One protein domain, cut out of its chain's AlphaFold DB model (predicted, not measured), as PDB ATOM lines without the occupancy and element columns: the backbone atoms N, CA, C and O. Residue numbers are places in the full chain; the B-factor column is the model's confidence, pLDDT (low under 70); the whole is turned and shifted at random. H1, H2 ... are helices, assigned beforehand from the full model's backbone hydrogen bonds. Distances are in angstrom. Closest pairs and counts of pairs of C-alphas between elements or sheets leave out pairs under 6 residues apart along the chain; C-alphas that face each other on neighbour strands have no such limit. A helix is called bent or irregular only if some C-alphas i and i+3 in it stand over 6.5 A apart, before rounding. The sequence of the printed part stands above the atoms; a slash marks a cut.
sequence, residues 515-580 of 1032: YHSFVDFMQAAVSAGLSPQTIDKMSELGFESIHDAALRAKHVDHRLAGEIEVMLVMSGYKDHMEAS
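Overview. This is residues 515 to 580 of the 1032 residues of the protein "Hypothetical protein" of Symbiodinium sp. CCMP2592 (UniProt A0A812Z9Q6). A helical hairpin, H4 with H3, makes the core; H1 crosses its open end, and H2 and H5 lie towards opposite ends of the longest axis. The printed part has 66 residues with five named helices, H1 to H5 in chain order, and no named strand: all helix. It is compact, with a radius of gyration of the C-alphas of 10.5 A and spans of 31 by 23 by 18 A.

Along the chain. Find C-alpha 558 at (227.688, 174.665, 170.327); H4 runs 18.5 A to C-alpha 570 at (216.657, 163.396, 180.037). H3, residues 546 to 555, 15.0 A, is irregular: C-alphas 551 and 554 are 7.1 A apart. Look for H1 at 518 to 527, 13.9 A, H2 at 532 to 540, H5 at 573 to 580.

Arrangement. In the hairpin, H4 touches H3 at a shallow tilt of 27 degrees, opposite ways; closest C-alphas Ala 561 and Ala 553, 4.9 A. H1 touches H3, closest C-alphas Phe 521 and Ile 546, 5.1 A, about perpendicular at 73 degrees. H1 and H4, with residues 567 to 570 alone, touch only at their ends, closest C-alphas Ala 525 and Met 567, 5.7 A. H2 touches no helix, nor does H5. Every O i to N i+4 pair is within hydrogen-bond range in H1, H2 and H5, against 4 of 6 in H3 and 8 of 9 in H4.

Size, cuts and confidence. The farthest C-alphas, Gln 533 and Ala 579, are 31.7 A apart. The printed part has no cut, its four links are tight, and pLDDT is under 70 at residues 579 to 580.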
ATOM      1  N   TYR A 515     215.578 170.753 190.099       89.19
ATOM      2  CA  TYR A 515     216.235 171.508 189.038       89.19
ATOM      3  C   TYR A 515     217.154 172.638 189.527       89.19
ATOM      4  O   TYR A 515     217.925 173.162 188.719       89.19
ATOM      5  N   HIS A 516     217.110 172.986 190.817       86.50
ATOM      6  CA  HIS A 516     217.993 173.957 191.466       86.50
ATOM      7  C   HIS A 516     219.095 173.305 192.329       86.50
ATOM      8  O   HIS A 516     219.968 174.014 192.828       86.50
ATOM      9  N   SER A 517     219.113 171.975 192.469       88.50
ATOM     10  CA  SER A 517     220.130 171.233 193.228       88.50
ATOM     11  C   SER A 517     221.358 170.889 192.376       88.50
ATOM     12  O   SER A 517     221.254 170.283 191.308       88.50
ATOM     13  N   PHE A 518     222.556 171.195 192.891       85.88
ATOM     14  CA  PHE A 518     223.826 170.773 192.282       85.88
ATOM     15  C   PHE A 518     224.005 169.244 192.285       85.88
ATOM     16  O   PHE A 518     224.616 168.682 191.378       85.88
ATOM     17  N   VAL A 519     223.462 168.550 193.294       86.94
ATOM     18  CA  VAL A 519     223.543 167.081 193.389       86.94
ATOM     19  C   VAL A 519     222.721 166.440 192.274       86.94
ATOM     20  O   VAL A 519     223.206 165.540 191.587       86.94
ATOM     21  N   ASP A 520     221.522 166.963 192.038       88.69
ATOM     22  CA  ASP A 520     220.597 166.460 191.024       88.69
ATOM     23  C   ASP A 520     221.047 166.857 189.616       88.69
ATOM     24  O   ASP A 520     220.914 166.062 188.692       88.69
ATOM     25  N   PHE A 521     221.683 168.021 189.458       91.56
ATOM     26  CA  PHE A 521     222.419 168.400 188.250       91.56
ATOM     27  C   PHE A 521     223.542 167.411 187.910       91.56
ATOM     28  O   PHE A 521     223.590 166.900 186.791       91.56
ATOM     29  N   MET A 522     224.400 167.065 188.875       89.56
ATOM     30  CA  MET A 522     225.443 166.053 188.673       89.56
ATOM     31  C   MET A 522     224.840 164.670 188.370       89.56
ATOM     32  O   MET A 522     225.344 163.949 187.506       89.56
ATOM     33  N   GLN A 523     223.734 164.305 189.028       87.75
ATOM     34  CA  GLN A 523     223.017 163.057 188.762       87.75
ATOM     35  C   GLN A 523     222.373 163.047 187.366       87.75
ATOM     36  O   GLN A 523     222.428 162.020 186.689       87.75
ATOM     37  N   ALA A 524     221.816 164.167 186.904       89.75
ATOM     38  CA  ALA A 524     221.247 164.323 185.569       89.75
ATOM     39  C   ALA A 524     222.331 164.254 184.485       89.75
ATOM     40  O   ALA A 524     222.161 163.514 183.520       89.75
ATOM     41  N   ALA A 525     223.468 164.933 184.667       90.12
ATOM     42  CA  ALA A 525     224.596 164.887 183.735       90.12
ATOM     43  C   ALA A 525     225.145 163.458 183.561       90.12
ATOM     44  O   ALA A 525     225.341 162.992 182.438       90.12
ATOM     45  N   VAL A 526     225.320 162.719 184.666       89.94
ATOM     46  CA  VAL A 526     225.733 161.305 184.630       89.94
ATOM     47  C   VAL A 526     224.648 160.410 184.015       89.94
ATOM     48  O   VAL A 526     224.968 159.517 183.233       89.94
ATOM     49  N   SER A 527     223.368 160.654 184.318       88.00
ATOM     50  CA  SER A 527     222.241 159.878 183.764       88.00
ATOM     51  C   SER A 527     222.041 160.109 182.262       88.00
ATOM     52  O   SER A 527     221.635 159.192 181.554       88.00
ATOM     53  N   ALA A 528     222.375 161.305 181.774       88.62
ATOM     54  CA  ALA A 528     222.399 161.673 180.361       88.62
ATOM     55  C   ALA A 528     223.688 161.240 179.629       88.62
ATOM     56  O   ALA A 528     223.848 161.512 178.441       88.62
ATOM     57  N   GLY A 529     224.605 160.547 180.314       90.62
ATOM     58  CA  GLY A 529     225.803 159.964 179.708       90.62
ATOM     59  C   GLY A 529     226.882 160.976 179.308       90.62
ATOM     60  O   GLY A 529     227.724 160.647 178.471       90.62
ATOM     61  N   LEU A 530     226.880 162.186 179.882       91.19
ATOM     62  CA  LEU A 530     227.908 163.192 179.603       91.19
ATOM     63  C   LEU A 530     229.291 162.661 179.998       91.19
ATOM     64  O   LEU A 530     229.459 161.968 181.006       91.19
ATOM     65  N   SER A 531     230.307 162.993 179.200       89.62
ATOM     66  CA  SER A 531     231.666 162.527 179.477       89.62
ATOM     67  C   SER A 531     232.199 163.152 180.777       89.62
ATOM     68  O   SER A 531     231.864 164.302 181.072       89.62
ATOM     69  N   PRO A 532     233.085 162.480 181.538       83.69
ATOM     70  CA  PRO A 532     233.710 163.089 182.713       83.69
ATOM     71  C   PRO A 532     234.405 164.420 182.396       83.69
ATOM     72  O   PRO A 532     234.319 165.354 183.179       83.69
ATOM     73  N   GLN A 533     234.995 164.543 181.201       85.81
ATOM     74  CA  GLN A 533     235.626 165.774 180.707       85.81
ATOM     75  C   GLN A 533     234.604 166.897 180.455       85.81
ATOM     76  O   GLN A 533     234.903 168.065 180.691       85.81
ATOM     77  N   THR A 534     233.392 166.554 180.006       86.50
ATOM     78  CA  THR A 534     232.259 167.487 179.896       86.50
ATOM     79  C   THR A 534     231.842 167.970 181.283       86.50
ATOM     80  O   THR A 534     231.713 169.170 181.496       86.50
ATOM     81  N   ILE A 535     231.677 167.047 182.234       86.62
ATOM     82  CA  ILE A 535     231.216 167.342 183.597       86.62
ATOM     83  C   ILE A 535     232.247 168.191 184.358       86.62
ATOM     84  O   ILE A 535     231.874 169.193 184.966       86.62
ATOM     85  N   ASP A 536     233.538 167.861 184.261       84.56
ATOM     86  CA  ASP A 536     234.624 168.672 184.823       84.56
ATOM     87  C   ASP A 536     234.624 170.084 184.201       84.56
ATOM     88  O   ASP A 536     234.583 171.068 184.936       84.56
ATOM     89  N   LYS A 537     234.530 170.211 182.866       87.25
ATOM     90  CA  LYS A 537     234.417 171.512 182.171       87.25
ATOM     91  C   LYS A 537     233.176 172.311 182.599       87.25
ATOM     92  O   LYS A 537     233.232 173.536 182.676       87.25
ATOM     93  N   MET A 538     232.053 171.653 182.889       85.44
ATOM     94  CA  MET A 538     230.859 172.322 183.422       85.44
ATOM     95  C   MET A 538     231.068 172.790 184.870       85.44
ATOM     96  O   MET A 538     230.643 173.889 185.222       85.44
ATOM     97  N   SER A 539     231.785 172.021 185.693       83.69
ATOM     98  CA  SER A 539     232.177 172.469 187.033       83.69
ATOM     99  C   SER A 539     233.195 173.619 186.994       83.69
ATOM    100  O   SER A 539     233.129 174.493 187.853       83.69
ATOM    101  N   GLU A 540     234.111 173.650 186.020       85.00
ATOM    102  CA  GLU A 540     235.067 174.751 185.805       85.00
ATOM    103  C   GLU A 540     234.381 176.033 185.316       85.00
ATOM    104  O   GLU A 540     234.723 177.129 185.754       85.00
ATOM    105  N   LEU A 541     233.366 175.900 184.456       85.19
ATOM    106  CA  LEU A 541     232.492 177.004 184.049       85.19
ATOM    107  C   LEU A 541     231.499 177.421 185.151       85.19
ATOM    108  O   LEU A 541     230.734 178.362 184.944       85.19
ATOM    109  N   GLY A 542     231.494 176.752 186.310       87.44
ATOM    110  CA  GLY A 542     230.636 177.091 187.443       87.44
ATOM    111  C   GLY A 542     229.149 176.933 187.134       87.44
ATOM    112  O   GLY A 542     228.379 177.852 187.393       87.44
ATOM    113  N   PHE A 543     228.744 175.821 186.515       88.94
ATOM    114  CA  PHE A 543     227.330 175.450 186.410       88.94
ATOM    115  C   PHE A 543     226.845 174.855 187.736       88.94
ATOM    116  O   PHE A 543     227.353 173.823 188.176       88.94
ATOM    117  N   GLU A 544     225.867 175.502 188.374       85.06
ATOM    118  CA  GLU A 544     225.426 175.135 189.732       85.06
ATOM    119  C   GLU A 544     224.149 174.279 189.769       85.06
ATOM    120  O   GLU A 544     223.858 173.657 190.787       85.06
ATOM    121  N   SER A 545     223.368 174.232 188.683       92.12
ATOM    122  CA  SER A 545     222.084 173.516 188.645       92.12
ATOM    123  C   SER A 545     221.601 173.212 187.218       92.12
ATOM    124  O   SER A 545     222.132 173.746 186.243       92.12
ATOM    125  N   ILE A 546     220.555 172.384 187.081       90.00
ATOM    126  CA  ILE A 546     219.912 172.075 185.786       90.00
ATOM    127  C   ILE A 546     219.262 173.341 185.198       90.00
ATOM    128  O   ILE A 546     219.367 173.605 184.000       90.00
ATOM    129  N   HIS A 547     218.653 174.166 186.056       88.62
ATOM    130  CA  HIS A 547     218.093 175.466 185.694       88.62
ATOM    131  C   HIS A 547     219.163 176.428 185.148       88.62
ATOM    132  O   HIS A 547     218.983 177.019 184.083       88.62
ATOM    133  N   ASP A 548     220.299 176.548 185.840       88.19
ATOM    134  CA  ASP A 548     221.426 177.386 185.410       88.19
ATOM    135  C   ASP A 548     222.041 176.891 184.087       88.19
ATOM    136  O   ASP A 548     222.296 177.685 183.175       88.19
ATOM    137  N   ALA A 549     222.169 175.566 183.928       89.38
ATOM    138  CA  ALA A 549     222.590 174.941 182.676       89.38
ATOM    139  C   ALA A 549     221.705 175.355 181.492       89.38
ATOM    140  O   ALA A 549     222.222 175.733 180.440       89.38
ATOM    141  N   ALA A 550     220.384 175.365 181.675       88.94
ATOM    142  CA  ALA A 550     219.442 175.762 180.634       88.94
ATOM    143  C   ALA A 550     219.492 177.254 180.281       88.94
ATOM    144  O   ALA A 550     219.449 177.601 179.098       88.94
ATOM    145  N   LEU A 551     219.611 178.141 181.276       84.75
ATOM    146  CA  LEU A 551     219.727 179.584 181.030       84.75
ATOM    147  C   LEU A 551     220.998 179.920 180.238       84.75
ATOM    148  O   LEU A 551     220.968 180.746 179.324       84.75
ATOM    149  N   ARG A 552     222.114 179.263 180.566       85.81
ATOM    150  CA  ARG A 552     223.443 179.567 180.015       85.81
ATOM    151  C   ARG A 552     223.817 178.734 178.784       85.81
ATOM    152  O   ARG A 552     224.803 179.064 178.129       85.81
ATOM    153  N   ALA A 553     223.015 177.736 178.399       86.81
ATOM    154  CA  ALA A 553     223.220 176.909 177.201       86.81
ATOM    155  C   ALA A 553     223.426 177.730 175.910       86.81
ATOM    156  O   ALA A 553     224.207 177.345 175.045       86.81
ATOM    157  N   LYS A 554     222.775 178.897 175.798       83.94
ATOM    158  CA  LYS A 554     222.894 179.823 174.651       83.94
ATOM    159  C   LYS A 554     224.217 180.604 174.597       83.94
ATOM    160  O   LYS A 554     224.471 181.286 173.609       83.94
ATOM    161  N   HIS A 555     225.030 180.533 175.651       85.06
ATOM    162  CA  HIS A 555     226.245 181.333 175.842       85.06
ATOM    163  C   HIS A 555     227.526 180.486 175.959       85.06
ATOM    164  O   HIS A 555     228.601 181.031 176.204       85.06
ATOM    165  N   VAL A 556     227.430 179.165 175.770       86.88
ATOM    166  CA  VAL A 556     228.581 178.252 175.654       86.88
ATOM    167  C   VAL A 556     228.811 177.822 174.204       86.88
ATOM    168  O   VAL A 556     228.025 178.137 173.312       86.88
ATOM    169  N   ASP A 557     229.906 177.101 173.942       89.06
ATOM    170  CA  ASP A 557     230.154 176.539 172.615       89.06
ATOM    171  C   ASP A 557     229.062 175.536 172.200       89.06
ATOM    172  O   ASP A 557     228.511 174.809 173.024       89.06
ATOM    173  N   HIS A 558     228.779 175.469 170.895       85.31
ATOM    174  CA  HIS A 558     227.688 174.665 170.327       85.31
ATOM    175  C   HIS A 558     227.768 173.171 170.697       85.31
ATOM    176  O   HIS A 558     226.742 172.491 170.761       85.31
ATOM    177  N   ARG A 559     228.968 172.632 170.952       86.25
ATOM    178  CA  ARG A 559     229.114 171.236 171.375       86.25
ATOM    179  C   ARG A 559     228.651 171.062 172.821       86.25
ATOM    180  O   ARG A 559     227.826 170.193 173.080       86.25
ATOM    181  N   LEU A 560     229.123 171.911 173.735       87.62
ATOM    182  CA  LEU A 560     228.659 171.899 175.121       87.62
ATOM    183  C   LEU A 560     227.162 172.236 175.226       87.62
ATOM    184  O   LEU A 560     226.471 171.632 176.037       87.62
ATOM    185  N   ALA A 561     226.638 173.127 174.379       88.81
ATOM    186  CA  ALA A 561     225.207 173.430 174.313       88.81
ATOM    187  C   ALA A 561     224.358 172.194 173.952       88.81
ATOM    188  O   ALA A 561     223.333 171.954 174.582       88.81
ATOM    189  N   GLY A 562     224.804 171.378 172.987       89.00
ATOM    190  CA  GLY A 562     224.133 170.122 172.629       89.00
ATOM    191  C   GLY A 562     224.245 169.047 173.715       89.00
ATOM    192  O   GLY A 562     223.266 168.364 174.007       89.00
ATOM    193  N   GLU A 563     225.410 168.928 174.361       90.88
ATOM    194  CA  GLU A 563     225.604 168.022 175.504       90.88
ATOM    195  C   GLU A 563     224.736 168.455 176.716       90.88
ATOM    196  O   GLU A 563     224.167 167.602 177.398       90.88
ATOM    197  N   ILE A 564     224.515 169.763 176.921       91.69
ATOM    198  CA  ILE A 564     223.525 170.298 177.876       91.69
ATOM    199  C   ILE A 564     222.092 169.959 177.451       91.69
ATOM    200  O   ILE A 564     221.328 169.483 178.285       91.69
ATOM    201  N   GLU A 565     221.695 170.175 176.192       91.69
ATOM    202  CA  GLU A 565     220.305 169.948 175.761       91.69
ATOM    203  C   GLU A 565     219.848 168.498 175.995       91.69
ATOM    204  O   GLU A 565     218.738 168.282 176.486       91.69
ATOM    205  N   VAL A 566     220.718 167.509 175.757       91.12
ATOM    206  CA  VAL A 566     220.436 166.096 176.083       91.12
ATOM    207  C   VAL A 566     220.163 165.912 177.584       91.12
ATOM    208  O   VAL A 566     219.210 165.224 177.952       91.12
ATOM    209  N   MET A 567     220.926 166.576 178.457       93.25
ATOM    210  CA  MET A 567     220.691 166.567 179.906       93.25
ATOM    211  C   MET A 567     219.360 167.238 180.293       93.25
ATOM    212  O   MET A 567     218.662 166.740 181.179       93.25
ATOM    213  N   LEU A 568     218.964 168.335 179.634       91.88
ATOM    214  CA  LEU A 568     217.678 169.005 179.898       91.88
ATOM    215  C   LEU A 568     216.479 168.147 179.470       91.88
ATOM    216  O   LEU A 568     215.456 168.147 180.152       91.88
ATOM    217  N   VAL A 569     216.603 167.402 178.368       90.88
ATOM    218  CA  VAL A 569     215.588 166.435 177.922       90.88
ATOM    219  C   VAL A 569     215.515 165.254 178.893       90.88
ATOM    220  O   VAL A 569     214.447 164.948 179.410       90.88
ATOM    221  N   MET A 570     216.644 164.613 179.209       86.69
ATOM    222  CA  MET A 570     216.657 163.396 180.037       86.69
ATOM    223  C   MET A 570     216.340 163.629 181.524       86.69
ATOM    224  O   MET A 570     216.011 162.677 182.229       86.69
ATOM    225  N   SER A 571     216.388 164.876 182.002       89.50
ATOM    226  CA  SER A 571     215.899 165.266 183.334       89.50
ATOM    227  C   SER A 571     214.417 165.682 183.361       89.50
ATOM    228  O   SER A 571     213.891 166.007 184.427       89.50
ATOM    229  N   GLY A 572     213.735 165.719 182.207       87.38
ATOM    230  CA  GLY A 572     212.389 166.293 182.069       87.38
ATOM    231  C   GLY A 572     212.346 167.819 182.236       87.38
ATOM    232  O   GLY A 572     211.270 168.417 182.233       87.38
ATOM    233  N   TYR A 573     213.501 168.482 182.378       87.81
ATOM    234  CA  TYR A 573     213.551 169.928 182.577       87.81
ATOM    235  C   TYR A 573     213.101 170.710 181.339       87.81
ATOM    236  O   TYR A 573     212.534 171.794 181.472       87.81
ATOM    237  N   LYS A 574     213.313 170.167 180.133       85.88
ATOM    238  CA  LYS A 574     212.800 170.773 178.899       85.88
ATOM    239  C   LYS A 574     211.267 170.806 178.897       85.88
ATOM    240  O   LYS A 574     210.693 171.872 178.701       85.88
ATOM    241  N   ASP A 575     210.623 169.699 179.256       83.25
ATOM    242  CA  ASP A 575     209.162 169.613 179.378       83.25
ATOM    243  C   ASP A 575     208.635 170.556 180.477       83.25
ATOM    244  O   ASP A 575     207.633 171.245 180.293       83.25
ATOM    245  N   HIS A 576     209.355 170.666 181.601       80.75
ATOM    246  CA  HIS A 576     209.066 171.630 182.670       80.75
ATOM    247  C   HIS A 576     209.215 173.097 182.209       80.75
ATOM    248  O   HIS A 576     208.403 173.952 182.575       80.75
ATOM    249  N   MET A 577     210.211 173.415 181.372       79.75
ATOM    250  CA  MET A 577     210.364 174.737 180.744       79.75
ATOM    251  C   MET A 577     209.237 175.043 179.756       79.75
ATOM    252  O   MET A 577     208.725 176.158 179.751       79.75
ATOM    253  N   GLU A 578     208.835 174.076 178.934       73.00
ATOM    254  CA  GLU A 578     207.773 174.261 177.942       73.00
ATOM    255  C   GLU A 578     206.395 174.375 178.623       73.00
ATOM    256  O   GLU A 578     205.614 175.265 178.285       73.00
ATOM    257  N   ALA A 579     206.136 173.599 179.683       65.81
ATOM    258  CA  ALA A 579     204.939 173.730 180.517       65.81
ATOM    259  C   ALA A 579     204.875 175.070 181.282       65.81
ATOM    260  O   ALA A 579     203.805 175.679 181.367       65.81
ATOM    261  N   SER A 580     206.002 175.565 181.809       60.72
ATOM    262  CA  SER A 580     206.062 176.864 182.509       60.72
ATOM    263  C   SER A 580     206.030 178.075 181.565       60.72
ATOM    264  O   SER A 580     205.528 179.128 181.947       60.72
TER     265      SER A 580